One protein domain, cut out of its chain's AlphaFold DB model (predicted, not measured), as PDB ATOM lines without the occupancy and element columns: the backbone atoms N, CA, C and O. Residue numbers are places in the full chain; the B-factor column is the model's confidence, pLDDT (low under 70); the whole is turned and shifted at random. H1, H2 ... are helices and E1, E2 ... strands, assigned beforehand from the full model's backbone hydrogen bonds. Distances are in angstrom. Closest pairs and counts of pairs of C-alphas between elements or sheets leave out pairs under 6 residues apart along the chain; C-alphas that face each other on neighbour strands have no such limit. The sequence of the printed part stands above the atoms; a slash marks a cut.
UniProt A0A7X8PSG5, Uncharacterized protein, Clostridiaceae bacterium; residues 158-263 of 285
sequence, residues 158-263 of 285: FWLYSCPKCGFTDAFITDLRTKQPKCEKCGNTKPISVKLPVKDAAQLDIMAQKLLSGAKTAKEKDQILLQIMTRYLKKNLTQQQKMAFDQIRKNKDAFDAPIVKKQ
ATOM      1  N   PHE A 158      -7.587  15.609  -2.154       85.31
ATOM      2  CA  PHE A 158      -6.376  15.758  -1.356       85.31
ATOM      3  C   PHE A 158      -6.538  15.163   0.048       85.31
ATOM      4  O   PHE A 158      -7.484  15.487   0.777       85.31
ATOM      5  N   TRP A 159      -5.591  14.318   0.438       85.31
ATOM      6  CA  TRP A 159      -5.540  13.665   1.738       85.31
ATOM      7  C   TRP A 159      -4.171  13.852   2.376       85.31
ATOM      8  O   TRP A 159      -3.154  13.921   1.689       85.31
ATOM      9  N   LEU A 160      -4.160  13.887   3.703       83.50
ATOM     10  CA  LEU A 160      -2.953  13.752   4.505       83.50
ATOM     11  C   LEU A 160      -3.002  12.425   5.248       83.50
ATOM     12  O   LEU A 160      -4.086  11.960   5.615       83.50
ATOM     13  N   TYR A 161      -1.845  11.839   5.526       82.50
ATOM     14  CA  TYR A 161      -1.761  10.737   6.470       82.50
ATOM     15  C   TYR A 161      -0.505  10.783   7.326       82.50
ATOM     16  O   TYR A 161       0.494  11.391   6.962       82.50
ATOM     17  N   SER A 162      -0.575  10.085   8.456       81.12
ATOM     18  CA  SER A 162       0.538   9.820   9.354       81.12
ATOM     19  C   SER A 162       0.564   8.346   9.733       81.12
ATOM     20  O   SER A 162      -0.455   7.749  10.091       81.12
ATOM     21  N   CYS A 163       1.743   7.739   9.657       79.56
ATOM     22  CA  CYS A 163       1.953   6.349  10.010       79.56
ATOM     23  C   CYS A 163       2.153   6.187  11.523       79.56
ATOM     24  O   CYS A 163       3.105   6.754  12.060       79.56
ATOM     25  N   PRO A 164       1.352   5.348  12.204       77.00
ATOM     26  CA  PRO A 164       1.556   5.070  13.621       77.00
ATOM     27  C   PRO A 164       2.824   4.285  13.935       77.00
ATOM     28  O   PRO A 164       3.393   4.444  15.007       77.00
ATOM     29  N   LYS A 165       3.282   3.452  12.996       76.75
ATOM     30  CA  LYS A 165       4.423   2.559  13.203       76.75
ATOM     31  C   LYS A 165       5.772   3.272  13.095       76.75
ATOM     32  O   LYS A 165       6.697   2.920  13.810       76.75
ATOM     33  N   CYS A 166       5.910   4.223  12.170       74.62
ATOM     34  CA  CYS A 166       7.212   4.822  11.849       74.62
ATOM     35  C   CYS A 166       7.211   6.354  11.779       74.62
ATOM     36  O   CYS A 166       8.187   6.922  11.289       74.62
ATOM     37  N   GLY A 167       6.111   7.009  12.181       69.81
ATOM     38  CA  GLY A 167       5.967   8.473  12.229       69.81
ATOM     39  C   GLY A 167       5.906   9.180  10.874       69.81
ATOM     40  O   GLY A 167       5.664  10.384  10.826       69.81
ATOM     41  N   PHE A 168       6.084   8.450   9.768       75.81
ATOM     42  CA  PHE A 168       6.078   9.018   8.422       75.81
ATOM     43  C   PHE A 168       4.760   9.737   8.126       75.81
ATOM     44  O   PHE A 168       3.691   9.131   8.234       75.81
ATOM     45  N   THR A 169       4.850  11.010   7.751       75.94
ATOM     46  CA  THR A 169       3.712  11.869   7.416       75.94
ATOM     47  C   THR A 169       3.848  12.343   5.982       75.94
ATOM     48  O   THR A 169       4.912  12.830   5.607       75.94
ATOM     49  N   ASP A 170       2.776  12.230   5.203       74.62
ATOM     50  CA  ASP A 170       2.790  12.605   3.791       74.62
ATOM     51  C   ASP A 170       1.393  13.004   3.285       74.62
ATOM     52  O   ASP A 170       0.373  12.820   3.963       74.62
ATOM     53  N   ALA A 171       1.355  13.562   2.078       79.19
ATOM     54  CA  ALA A 171       0.162  13.960   1.354       79.19
ATOM     55  C   ALA A 171      -0.028  13.115   0.090       79.19
ATOM     56  O   ALA A 171       0.925  12.697  -0.558       79.19
ATOM     57  N   PHE A 172      -1.278  12.891  -0.310       76.38
ATOM     58  CA  PHE A 172      -1.585  12.126  -1.517       76.38
ATOM     59  C   PHE A 172      -2.927  12.536  -2.127       76.38
ATOM     60  O   PHE A 172      -3.806  13.083  -1.457       76.38
ATOM     61  N   ILE A 173      -3.082  12.262  -3.425       75.56
ATOM     62  CA  ILE A 173      -4.294  12.559  -4.194       75.56
ATOM     63  C   ILE A 173      -4.950  11.236  -4.580       75.56
ATOM     64  O   ILE A 173      -4.393  10.489  -5.382       75.56
ATOM     65  N   THR A 174      -6.126  10.932  -4.031       72.62
ATOM     66  CA  THR A 174      -6.863   9.714  -4.403       72.62
ATOM     67  C   THR A 174      -8.335   9.743  -3.991       72.62
ATOM     68  O   THR A 174      -8.728  10.392  -3.017       72.62
ATOM     69  N   ASP A 175      -9.141   8.959  -4.704       64.94
ATOM     70  CA  ASP A 175     -10.439   8.485  -4.237       64.94
ATOM     71  C   ASP A 175     -10.221   7.272  -3.318       64.94
ATOM     72  O   ASP A 175     -10.287   6.117  -3.745       64.94
ATOM     73  N   LEU A 176      -9.947   7.532  -2.037       56.16
ATOM     74  CA  LEU A 176      -9.674   6.507  -1.018       56.16
ATOM     75  C   LEU A 176     -10.733   5.400  -0.892       56.16
ATOM     76  O   LEU A 176     -10.471   4.405  -0.222       56.16
ATOM     77  N   ARG A 177     -11.904   5.519  -1.534       52.34
ATOM     78  CA  ARG A 177     -12.884   4.424  -1.584       52.34
ATOM     79  C   ARG A 177     -12.329   3.166  -2.251       52.34
ATOM     80  O   ARG A 177     -12.864   2.093  -2.014       52.34
ATOM     81  N   THR A 178     -11.281   3.290  -3.067       51.03
ATOM     82  CA  THR A 178     -10.770   2.185  -3.895       51.03
ATOM     83  C   THR A 178      -9.460   1.566  -3.399       51.03
ATOM     84  O   THR A 178      -9.135   0.455  -3.811       51.03
ATOM     85  N   LYS A 179      -8.696   2.228  -2.513       58.69
ATOM     86  CA  LYS A 179      -7.416   1.712  -1.988       58.69
ATOM     87  C   LYS A 179      -7.186   2.195  -0.557       58.69
ATOM     88  O   LYS A 179      -7.064   3.397  -0.339       58.69
ATOM     89  N   GLN A 180      -7.077   1.277   0.408       62.06
ATOM     90  CA  GLN A 180      -6.575   1.639   1.737       62.06
ATOM     91  C   GLN A 180      -5.120   2.131   1.610       62.06
ATOM     92  O   GLN A 180      -4.312   1.459   0.959       62.06
ATOM     93  N   PRO A 181      -4.772   3.293   2.186       69.31
ATOM     94  CA  PRO A 181      -3.432   3.842   2.065       69.31
ATOM     95  C   PRO A 181      -2.445   2.968   2.846       69.31
ATOM     96  O   PRO A 181      -2.672   2.646   4.009       69.31
ATOM     97  N   LYS A 182      -1.336   2.583   2.210       77.56
ATOM     98  CA  LYS A 182      -0.205   1.926   2.876       77.56
ATOM     99  C   LYS A 182       0.888   2.961   3.104       77.56
ATOM    100  O   LYS A 182       1.169   3.758   2.217       77.56
ATOM    101  N   CYS A 183       1.510   2.943   4.277       78.06
ATOM    102  CA  CYS A 183       2.671   3.777   4.548       78.06
ATOM    103  C   CYS A 183       3.814   3.386   3.609       78.06
ATOM    104  O   CYS A 183       4.258   2.238   3.622       78.06
ATOM    105  N   GLU A 184       4.314   4.348   2.842       75.19
ATOM    106  CA  GLU A 184       5.360   4.096   1.846       75.19
ATOM    107  C   GLU A 184       6.718   3.757   2.470       75.19
ATOM    108  O   GLU A 184       7.532   3.080   1.847       75.19
ATOM    109  N   LYS A 185       6.948   4.187   3.716       78.38
ATOM    110  CA  LYS A 185       8.203   3.956   4.438       78.38
ATOM    111  C   LYS A 185       8.291   2.563   5.060       78.38
ATOM    112  O   LYS A 185       9.332   1.928   4.975       78.38
ATOM    113  N   CYS A 186       7.230   2.089   5.716       79.44
ATOM    114  CA  CYS A 186       7.281   0.849   6.508       79.44
ATOM    115  C   CYS A 186       6.192  -0.177   6.156       79.44
ATOM    116  O   CYS A 186       5.997  -1.142   6.896       79.44
ATOM    117  N   GLY A 187       5.406   0.070   5.105       81.69
ATOM    118  CA  GLY A 187       4.350  -0.829   4.633       81.69
ATOM    119  C   GLY A 187       3.100  -0.910   5.515       81.69
ATOM    120  O   GLY A 187       2.191  -1.673   5.198       81.69
ATOM    121  N   ASN A 188       3.013  -0.139   6.608       83.06
ATOM    122  CA  ASN A 188       1.867  -0.188   7.519       83.06
ATOM    123  C   ASN A 188       0.560   0.142   6.784       83.06
ATOM    124  O   ASN A 188       0.434   1.215   6.200       83.06
ATOM    125  N   THR A 189      -0.425  -0.747   6.865       84.44
ATOM    126  CA  THR A 189      -1.682  -0.672   6.099       84.44
ATOM    127  C   THR A 189      -2.773   0.165   6.767       84.44
ATOM    128  O   THR A 189      -3.820   0.394   6.173       84.44
ATOM    129  N   LYS A 190      -2.536   0.631   7.999       83.31
ATOM    130  CA  LYS A 190      -3.496   1.401   8.804       83.31
ATOM    131  C   LYS A 190      -2.924   2.761   9.227       83.31
ATOM    132  O   LYS A 190      -2.679   2.971  10.416       83.31
ATOM    133  N   PRO A 191      -2.584   3.671   8.299       82.56
ATOM    134  CA  PRO A 191      -2.187   5.017   8.678       82.56
ATOM    135  C   PRO A 191      -3.402   5.829   9.152       82.56
ATOM    136  O   PRO A 191      -4.524   5.640   8.680       82.56
ATOM    137  N   ILE A 192      -3.160   6.782  10.050       82.88
ATOM    138  CA  ILE A 192      -4.151   7.802  10.397       82.88
ATOM    139  C   ILE A 192      -4.233   8.739   9.198       82.88
ATOM    140  O   ILE A 192      -3.254   9.413   8.892       82.88
ATOM    141  N   SER A 193      -5.365   8.771   8.503       83.62
ATOM    142  CA  SER A 193      -5.547   9.595   7.307       83.62
ATOM    143  C   SER A 193      -6.743  10.523   7.446       83.62
ATOM    144  O   SER A 193      -7.727  10.203   8.113       83.62
ATOM    145  N   VAL A 194      -6.648  11.691   6.817       84.44
ATOM    146  CA  VAL A 194      -7.711  12.691   6.810       84.44
ATOM    147  C   VAL A 194      -7.847  13.313   5.433       84.44
ATOM    148  O   VAL A 194      -6.857  13.659   4.785       84.44
ATOM    149  N   LYS A 195      -9.091  13.459   4.977       85.31
ATOM    150  CA  LYS A 195      -9.377  14.207   3.758       85.31
ATOM    151  C   LYS A 195      -9.357  15.677   4.096       85.31
ATOM    152  O   LYS A 195     -10.095  16.095   4.987       85.31
ATOM    153  N   LEU A 196      -8.592  16.467   3.356       86.12
ATOM    154  CA  LEU A 196      -8.670  17.904   3.534       86.12
ATOM    155  C   LEU A 196      -9.879  18.476   2.785       86.12
ATOM    156  O   LEU A 196     -10.140  18.106   1.634       86.12
ATOM    157  N   PRO A 197     -10.623  19.412   3.400       89.38
ATOM    158  CA  PRO A 197     -11.502  20.297   2.653       89.38
ATOM    159  C   PRO A 197     -10.723  21.020   1.543       89.38
ATOM    160  O   PRO A 197      -9.576  21.408   1.745       89.38
ATOM    161  N   VAL A 198     -11.368  21.281   0.401       90.12
ATOM    162  CA  VAL A 198     -10.755  21.953  -0.769       90.12
ATOM    163  C   VAL A 198     -10.026  23.248  -0.384       90.12
ATOM    164  O   VAL A 198      -8.899  23.478  -0.814       90.12
ATOM    165  N   LYS A 199     -10.648  24.079   0.465       90.31
ATOM    166  CA  LYS A 199     -10.053  25.332   0.952       90.31
ATOM    167  C   LYS A 199      -8.763  25.081   1.739       90.31
ATOM    168  O   LYS A 199      -7.786  25.791   1.530       90.31
ATOM    169  N   ASP A 200      -8.766  24.089   2.624       88.94
ATOM    170  CA  ASP A 200      -7.623  23.762   3.477       88.94
ATOM    171  C   ASP A 200      -6.480  23.158   2.643       88.94
ATOM    172  O   ASP A 200      -5.332  23.546   2.833       88.94
ATOM    173  N   ALA A 201      -6.792  22.300   1.665       88.88
ATOM    174  CA  ALA A 201      -5.812  21.774   0.711       88.88
ATOM    175  C   ALA A 201      -5.151  22.895  -0.114       88.88
ATOM    176  O   ALA A 201      -3.931  22.930  -0.249       88.88
ATOM    177  N   ALA A 202      -5.942  23.852  -0.607       89.50
ATOM    178  CA  ALA A 202      -5.420  24.989  -1.361       89.50
ATOM    179  C   ALA A 202      -4.567  25.926  -0.489       89.50
ATOM    180  O   ALA A 202      -3.522  26.398  -0.927       89.50
ATOM    181  N   GLN A 203      -4.981  26.187   0.755       88.19
ATOM    182  CA  GLN A 203      -4.187  26.984   1.697       88.19
ATOM    183  C   GLN A 203      -2.859  26.312   2.045       88.19
ATOM    184  O   GLN A 203      -1.840  27.000   2.090       88.19
ATOM    185  N   LEU A 204      -2.866  24.992   2.255       84.94
ATOM    186  CA  LEU A 204      -1.655  24.216   2.494       84.94
ATOM    187  C   LEU A 204      -0.693  24.344   1.311       84.94
ATOM    188  O   LEU A 204       0.469  24.665   1.533       84.94
ATOM    189  N   ASP A 205      -1.168  24.168   0.075       84.81
ATOM    190  CA  ASP A 205      -0.335  24.283  -1.131       84.81
ATOM    191  C   ASP A 205       0.275  25.689  -1.286       84.81
ATOM    192  O   ASP A 205       1.484  25.836  -1.470       84.81
ATOM    193  N   ILE A 206      -0.533  26.740  -1.103       84.06
ATOM    194  CA  ILE A 206      -0.067  28.137  -1.162       84.06
ATOM    195  C   ILE A 206       0.983  28.419  -0.078       84.06
ATOM    196  O   ILE A 206       2.000  29.066  -0.339       84.06
ATOM    197  N   MET A 207       0.737  27.953   1.149       79.44
ATOM    198  CA  MET A 207       1.645  28.141   2.279       79.44
ATOM    199  C   MET A 207       2.952  27.367   2.077       79.44
ATOM    200  O   MET A 207       4.025  27.926   2.307       79.44
ATOM    201  N   ALA A 208       2.868  26.122   1.605       77.31
ATOM    202  CA  ALA A 208       4.021  25.296   1.277       77.31
ATOM    203  C   ALA A 208       4.888  25.983   0.218       77.31
ATOM    204  O   ALA A 208       6.075  26.176   0.451       77.31
ATOM    205  N   GLN A 209       4.308  26.450  -0.891       77.81
ATOM    206  CA  GLN A 209       5.054  27.178  -1.925       77.81
ATOM    207  C   GLN A 209       5.789  28.405  -1.362       77.81
ATOM    208  O   GLN A 209       6.975  28.582  -1.638       77.81
ATOM    209  N   LYS A 210       5.111  29.219  -0.537       77.62
ATOM    210  CA  LYS A 210       5.694  30.432   0.063       77.62
ATOM    211  C   LYS A 210       6.845  30.127   1.027       77.62
ATOM    212  O   LYS A 210       7.829  30.857   1.061       77.62
ATOM    213  N   LEU A 211       6.718  29.091   1.851       73.50
ATOM    214  CA  LEU A 211       7.752  28.766   2.836       73.50
ATOM    215  C   LEU A 211       8.923  28.013   2.198       73.50
ATOM    216  O   LEU A 211      10.078  28.275   2.526       73.50
ATOM    217  N   LEU A 212       8.649  27.150   1.217       74.44
ATOM    218  CA  LEU A 212       9.679  26.436   0.463       74.44
ATOM    219  C   LEU A 212      10.563  27.367  -0.377       74.44
ATOM    220  O   LEU A 212      11.718  27.014  -0.617       74.44
ATOM    221  N   SER A 213      10.063  28.529  -0.814       76.31
ATOM    222  CA  SER A 213      10.889  29.528  -1.510       76.31
ATOM    223  C   SER A 213      11.894  30.228  -0.593       76.31
ATOM    224  O   SER A 213      12.895  30.732  -1.086       76.31
ATOM    225  N   GLY A 214      11.645  30.259   0.722       76.00
ATOM    226  CA  GLY A 214      12.563  30.839   1.710       76.00
ATOM    227  C   GLY A 214      13.582  29.849   2.285       76.00
ATOM    228  O   GLY A 214      14.593  30.269   2.841       76.00
ATOM    229  N   ALA A 215      13.339  28.543   2.155       77.25
ATOM    230  CA  ALA A 215      14.215  27.504   2.688       77.25
ATOM    231  C   ALA A 215      15.399  27.217   1.750       77.25
ATOM    232  O   ALA A 215      15.219  26.992   0.545       77.25
ATOM    233  N   LYS A 216      16.613  27.176   2.311       80.56
ATOM    234  CA  LYS A 216      17.863  27.050   1.548       80.56
ATOM    235  C   LYS A 216      18.263  25.592   1.357       80.56
ATOM    236  O   LYS A 216      18.787  25.231   0.306       80.56
ATOM    237  N   THR A 217      17.959  24.737   2.331       77.25
ATOM    238  CA  THR A 217      18.350  23.320   2.317       77.25
ATOM    239  C   THR A 217      17.156  22.380   2.146       77.25
ATOM    240  O   THR A 217      16.003  22.744   2.378       77.25
ATOM    241  N   ALA A 218      17.415  21.133   1.738       70.25
ATOM    242  CA  ALA A 218      16.378  20.101   1.680       70.25
ATOM    243  C   ALA A 218      15.815  19.766   3.075       70.25
ATOM    244  O   ALA A 218      14.608  19.617   3.223       70.25
ATOM    245  N   LYS A 219      16.672  19.736   4.105       72.12
ATOM    246  CA  LYS A 219      16.279  19.422   5.486       72.12
ATOM    247  C   LYS A 219      15.312  20.462   6.066       72.12
ATOM    248  O   LYS A 219      14.311  20.094   6.671       72.12
ATOM    249  N   GLU A 220      15.570  21.749   5.832       68.06
ATOM    250  CA  GLU A 220      14.664  22.834   6.245       68.06
ATOM    251  C   GLU A 220      13.299  22.730   5.550       68.06
ATOM    252  O   GLU A 220      12.257  22.882   6.188       68.06
ATOM    253  N   LYS A 221      13.293  22.426   4.245       68.31
ATOM    254  CA  LYS A 221      12.063  22.234   3.460       68.31
ATOM    255  C   LYS A 221      11.208  21.103   4.025       68.31
ATOM    256  O   LYS A 221      10.002  21.271   4.197       68.31
ATOM    257  N   ASP A 222      11.847  19.987   4.352       67.38
ATOM    258  CA  ASP A 222      11.193  18.801   4.890       67.38
ATOM    259  C   ASP A 222      10.584  19.071   6.277       67.38
ATOM    260  O   ASP A 222       9.420  18.743   6.523       67.38
ATOM    261  N   GLN A 223      11.317  19.755   7.162       71.06
ATOM    262  CA  GLN A 223      10.821  20.136   8.490       71.06
ATOM    263  C   GLN A 223       9.618  21.088   8.416       71.06
ATOM    264  O   GLN A 223       8.623  20.884   9.117       71.06
ATOM    265  N   ILE A 224       9.674  22.096   7.540       69.50
ATOM    266  CA  ILE A 224       8.571  23.040   7.313       69.50
ATOM    267  C   ILE A 224       7.314  22.298   6.845       69.50
ATOM    268  O   ILE A 224       6.230  22.490   7.404       69.50
ATOM    269  N   LEU A 225       7.445  21.428   5.839       69.56
ATOM    270  CA  LEU A 225       6.320  20.657   5.308       69.56
ATOM    271  C   LEU A 225       5.705  19.760   6.382       69.56
ATOM    272  O   LEU A 225       4.484  19.742   6.550       69.56
ATOM    273  N   LEU A 226       6.540  19.072   7.158       75.12
ATOM    274  CA  LEU A 226       6.101  18.189   8.230       75.12
ATOM    275  C   LEU A 226       5.320  18.931   9.323       75.12
ATOM    276  O   LEU A 226       4.276  18.446   9.776       75.12
ATOM    277  N   GLN A 227       5.775  20.121   9.725       74.56
ATOM    278  CA  GLN A 227       5.072  20.963  10.699       74.56
ATOM    279  C   GLN A 227       3.695  21.410  10.185       74.56
ATOM    280  O   GLN A 227       2.701  21.337  10.916       74.56
ATOM    281  N   ILE A 228       3.606  21.825   8.919       73.31
ATOM    282  CA  ILE A 228       2.348  22.276   8.312       73.31
ATOM    283  C   ILE A 228       1.375  21.105   8.172       73.31
ATOM    284  O   ILE A 228       0.233  21.198   8.627       73.31
ATOM    285  N   MET A 229       1.824  19.979   7.609       77.44
ATOM    286  CA  MET A 229       0.996  18.781   7.448       77.44
ATOM    287  C   MET A 229       0.495  18.265   8.796       77.44
ATOM    288  O   MET A 229      -0.689  17.977   8.936       77.44
ATOM    289  N   THR A 230       1.357  18.245   9.816       76.69
ATOM    290  CA  THR A 230       0.974  17.931  11.200       76.69
ATOM    291  C   THR A 230      -0.179  18.808  11.677       76.69
ATOM    292  O   THR A 230      -1.154  18.307  12.240       76.69
ATOM    293  N   ARG A 231      -0.064  20.128  11.495       80.00
ATOM    294  CA  ARG A 231      -1.066  21.086  11.969       80.00
ATOM    295  C   ARG A 231      -2.413  20.848  11.288       80.00
ATOM    296  O   ARG A 231      -3.441  20.827  11.966       80.00
ATOM    297  N   TYR A 232      -2.408  20.637   9.972       79.31
ATOM    298  CA  TYR A 232      -3.621  20.353   9.203       79.31
ATOM    299  C   TYR A 232      -4.211  18.976   9.514       79.31
ATOM    300  O   TYR A 232      -5.434  18.867   9.587       79.31
ATOM    301  N   LEU A 233      -3.378  17.961   9.771       78.44
ATOM    302  CA  LEU A 233      -3.817  16.670  10.301       78.44
ATOM    303  C   LEU A 233      -4.546  16.885  11.625       78.44
ATOM    304  O   LEU A 233      -5.761  16.719  11.666       78.44
ATOM    305  N   LYS A 234      -3.858  17.367  12.671       79.31
ATOM    306  CA  LYS A 234      -4.441  17.572  14.013       79.31
ATOM    307  C   LYS A 234      -5.753  18.354  13.989       79.31
ATOM    308  O   LYS A 234      -6.691  17.978  14.686       79.31
ATOM    309  N   LYS A 235      -5.835  19.423  13.191       82.50
ATOM    310  CA  LYS A 235      -7.047  20.251  13.058       82.50
ATOM    311  C   LYS A 235      -8.259  19.450  12.563       82.50
ATOM    312  O   LYS A 235      -9.375  19.755  12.965       82.50
ATOM    313  N   ASN A 236      -8.041  18.455  11.703       78.62
ATOM    314  CA  ASN A 236      -9.100  17.704  11.030       78.62
ATOM    315  C   ASN A 236      -9.302  16.275  11.588       78.62
ATOM    316  O   ASN A 236     -10.190  15.568  11.117       78.62
ATOM    317  N   LEU A 237      -8.508  15.841  12.576       79.62
ATOM    318  CA  LEU A 237      -8.678  14.550  13.257       79.62
ATOM    319  C   LEU A 237      -9.819  14.583  14.288       79.62
ATOM    320  O   LEU A 237     -10.038  15.595  14.962       79.62
ATOM    321  N   THR A 238     -10.494  13.446  14.478       78.12
ATOM    322  CA  THR A 238     -11.390  13.227  15.627       78.12
ATOM    323  C   THR A 238     -10.600  13.179  16.939       78.12
ATOM    324  O   THR A 238      -9.383  13.004  16.930       78.12
ATOM    325  N   GLN A 239     -11.269  13.299  18.091       77.62
ATOM    326  CA  GLN A 239     -10.588  13.260  19.393       77.62
ATOM    327  C   GLN A 239      -9.796  11.959  19.606       77.62
ATOM    328  O   GLN A 239      -8.629  12.005  19.989       77.62
ATOM    329  N   GLN A 240     -10.380  10.807  19.261       72.88
ATOM    330  CA  GLN A 240      -9.700   9.508  19.321       72.88
ATOM    331  C   GLN A 240      -8.475   9.452  18.394       72.88
ATOM    332  O   GLN A 240      -7.409   8.976  18.783       72.88
ATOM    333  N   GLN A 241      -8.590   9.991  17.177       74.19
ATOM    334  CA  GLN A 241      -7.471  10.049  16.237       74.19
ATOM    335  C   GLN A 241      -6.366  11.005  16.701       74.19
ATOM    336  O   GLN A 241      -5.195  10.719  16.468       74.19
ATOM    337  N   LYS A 242      -6.711  12.119  17.362       78.62
ATOM    338  CA  LYS A 242      -5.735  13.045  17.958       78.62
ATOM    339  C   LYS A 242      -4.923  12.362  19.052       78.62
ATOM    340  O   LYS A 242      -3.705  12.477  19.029       78.62
ATOM    341  N   MET A 243      -5.572  11.611  19.943       74.62
ATOM    342  CA  MET A 243      -4.880  10.859  20.999       74.62
ATOM    343  C   MET A 243      -3.890   9.848  20.411       74.62
ATOM    344  O   MET A 243      -2.724   9.839  20.799       74.62
ATOM    345  N   ALA A 244      -4.321   9.071  19.411       69.88
ATOM    346  CA  ALA A 244      -3.440   8.151  18.694       69.88
ATOM    347  C   ALA A 244      -2.283   8.894  17.999       69.88
ATOM    348  O   ALA A 244      -1.130   8.485  18.100       69.88
ATOM    349  N   PHE A 245      -2.571  10.021  17.339       73.75
ATOM    350  CA  PHE A 245      -1.572  10.870  16.689       73.75
ATOM    351  C   PHE A 245      -0.532  11.436  17.667       73.75
ATOM    352  O   PHE A 245       0.661  11.420  17.374       73.75
ATOM    353  N   ASP A 246      -0.957  11.902  18.839       75.12
ATOM    354  CA  ASP A 246      -0.065  12.448  19.862       75.12
ATOM    355  C   ASP A 246       0.788  11.368  20.534       75.12
ATOM    356  O   ASP A 246       1.957  11.617  20.830       75.12
ATOM    357  N   GLN A 247       0.259  10.153  20.701       71.50
ATOM    358  CA  GLN A 247       1.022   9.013  21.213       71.50
ATOM    359  C   GLN A 247       2.162   8.614  20.263       71.50
ATOM    360  O   GLN A 247       3.275   8.360  20.714       71.50
ATOM    361  N   ILE A 248       1.928   8.663  18.947       68.25
ATOM    362  CA  ILE A 248       2.958   8.405  17.924       68.25
ATOM    363  C   ILE A 248       4.087   9.440  18.002       68.25
ATOM    364  O   ILE A 248       5.251   9.098  17.821       68.25
ATOM    365  N   ARG A 249       3.763  10.705  18.298       66.12
ATOM    366  CA  ARG A 249       4.745  11.804  18.359       66.12
ATOM    367  C   ARG A 249       5.608  11.813  19.615       66.12
ATOM    368  O   ARG A 249       6.655  12.453  19.601       66.12
ATOM    369  N   LYS A 250       5.177  11.157  20.694       65.88
ATOM    370  CA  LYS A 250       5.989  11.018  21.913       65.88
ATOM    371  C   LYS A 250       7.178  10.063  21.708       65.88
ATOM    372  O   LYS A 250       8.165  10.185  22.424       65.88
ATOM    373  N   ASN A 251       7.134   9.207  20.684       57.75
ATOM    374  CA  ASN A 251       8.244   8.342  20.279       57.75
ATOM    375  C   ASN A 251       9.173   9.101  19.303       57.75
ATOM    376  O   ASN A 251       8.958   9.098  18.089       57.75
ATOM    377  N   LYS A 252      10.175   9.805  19.857       45.84
ATOM    378  CA  LYS A 252      11.072  10.762  19.165       45.84
ATOM    379  C   LYS A 252      11.773  10.215  17.906       45.84
ATOM    380  O   LYS A 252      11.893  10.952  16.932       45.84
ATOM    381  N   ASP A 253      12.137   8.934  17.867       46.38
ATOM    382  CA  ASP A 253      12.958   8.355  16.781       46.38
ATOM    383  C   ASP A 253      12.237   8.252  15.424       46.38
ATOM    384  O   ASP A 253      12.839   8.030  14.372       46.38
ATOM    385  N   ALA A 254      10.917   8.434  15.417       45.97
ATOM    386  CA  ALA A 254      10.089   8.315  14.225       45.97
ATOM    387  C   ALA A 254      10.058   9.597  13.362       45.97
ATOM    388  O   ALA A 254       9.659   9.540  12.194       45.97
ATOM    389  N   PHE A 255      10.461  10.742  13.925       46.38
ATOM    390  CA  PHE A 255      10.219  12.072  13.347       46.38
ATOM    391  C   PHE A 255      11.435  12.700  12.644       46.38
ATOM    392  O   PHE A 255      11.248  13.550  11.778       46.38
ATOM    393  N   ASP A 256      12.651  12.237  12.952       41.56
ATOM    394  CA  ASP A 256      13.908  12.723  12.353       41.56
ATOM    395  C   ASP A 256      14.363  11.923  11.123       41.56
ATOM    396  O   ASP A 256      15.424  12.171  10.546       41.56
ATOM    397  N   ALA A 257      13.561  10.953  10.685       39.53
ATOM    398  CA  ALA A 257      13.914  10.161   9.522       39.53
ATOM    399  C   ALA A 257      13.779  10.991   8.232       39.53
ATOM    400  O   ALA A 257      12.720  11.586   8.006       39.53
ATOM    401  N   PRO A 258      14.800  10.990   7.357       40.66
ATOM    402  CA  PRO A 258      14.772  11.743   6.112       40.66
ATOM    403  C   PRO A 258      13.543  11.370   5.280       40.66
ATOM    404  O   PRO A 258      13.178  10.193   5.177       40.66
ATOM    405  N   ILE A 259      12.910  12.379   4.672       41.78
ATOM    406  CA  ILE A 259      11.853  12.164   3.687       41.78
ATOM    407  C   ILE A 259      12.486  11.374   2.544       41.78
ATOM    408  O   ILE A 259      13.304  11.887   1.779       41.78
ATOM    409  N   VAL A 260      12.136  10.092   2.440       36.38
ATOM    410  CA  VAL A 260      12.544   9.273   1.305       36.38
ATOM    411  C   VAL A 260      11.841   9.861   0.089       36.38
ATOM    412  O   VAL A 260      10.653   9.635  -0.123       36.38
ATOM    413  N   LYS A 261      12.579  10.643  -0.706       36.97
ATOM    414  CA  LYS A 261      12.155  11.121  -2.025       36.97
ATOM    415  C   LYS A 261      12.020   9.927  -2.966       36.97
ATOM    416  O   LYS A 261      12.829   9.742  -3.875       36.97
ATOM    417  N   LYS A 262      10.983   9.111  -2.793       34.16
ATOM    418  CA  LYS A 262      10.534   8.263  -3.885       34.16
ATOM    419  C   LYS A 262       9.829   9.192  -4.856       34.16
ATOM    420  O   LYS A 262       8.822   9.813  -4.532       34.16
ATOM    421  N   GLN A 263      10.451   9.371  -6.021       32.44
ATOM    422  CA  GLN A 263       9.893  10.118  -7.138       32.44
ATOM    423  C   GLN A 263       8.404   9.802  -7.247       32.44
ATOM    424  O   GLN A 263       8.038   8.641  -7.434       32.44
TER     425      GLN A 263
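This is residues 158 to 263 of the 285 residues of an uncharacterized protein of Clostridiaceae bacterium (UniProt A0A7X8PSG5). A small three-stranded sheet has H2 crossing it, with H1 and H3 on either side of H2: two layers, helices on one face of a sheet. The 106 residues, mixed in class, run E1 E2 E3 H1 H2 H3; the antiparallel sheet's order is E2 E1 E3. The whole is compact, radius of gyration of the C-alphas 13.4 A, spanning 35 by 32 by 28 A.

Find E1, residues 158 to 162, from C-alpha 158 at (-6.376, 15.758, -1.356), beside E2, 169 to 173, both 14.1 A, and E3, 192 to 195, 10.6 A. H1 is 198 to 212, 21.0 A; H2, 218 to 236, 27.2 A; H3, 239 to 250, 16.9 A, ends at C-alpha 250 (5.989, 11.018, 21.913).

Look at N 161 and O 170, 2.9 A, in the hairpin E1 and E2, and N 162 and O 192, 2.8 A, between E1 and E3. H2 runs across the strands, at a height over the sheet of 8.3 A; its closest C-alphas to E1 are Leu 233 and Leu 160, 6.5 A. H1 and H2, a helical hairpin, touch at C-alphas Leu 212 and Lys 221, their closest, 5.7 A, opposite ways at a shallow tilt of 22 degrees. H3 is close but not clearly touching H2, closest C-alphas Lys 242 and Lys 234, 6.1 A; H1 and H3 are apart. H1, H2 and H3 have every O i to N i+4 pair within hydrogen-bond range.

The C-alphas farthest apart, Thr 178 and Lys 216, are 38.3 A apart. The printed part has no cut; the link E2 to E3 is long. Confidence is under 70 for 30 residues, among them 175 to 181 and 248 to 263.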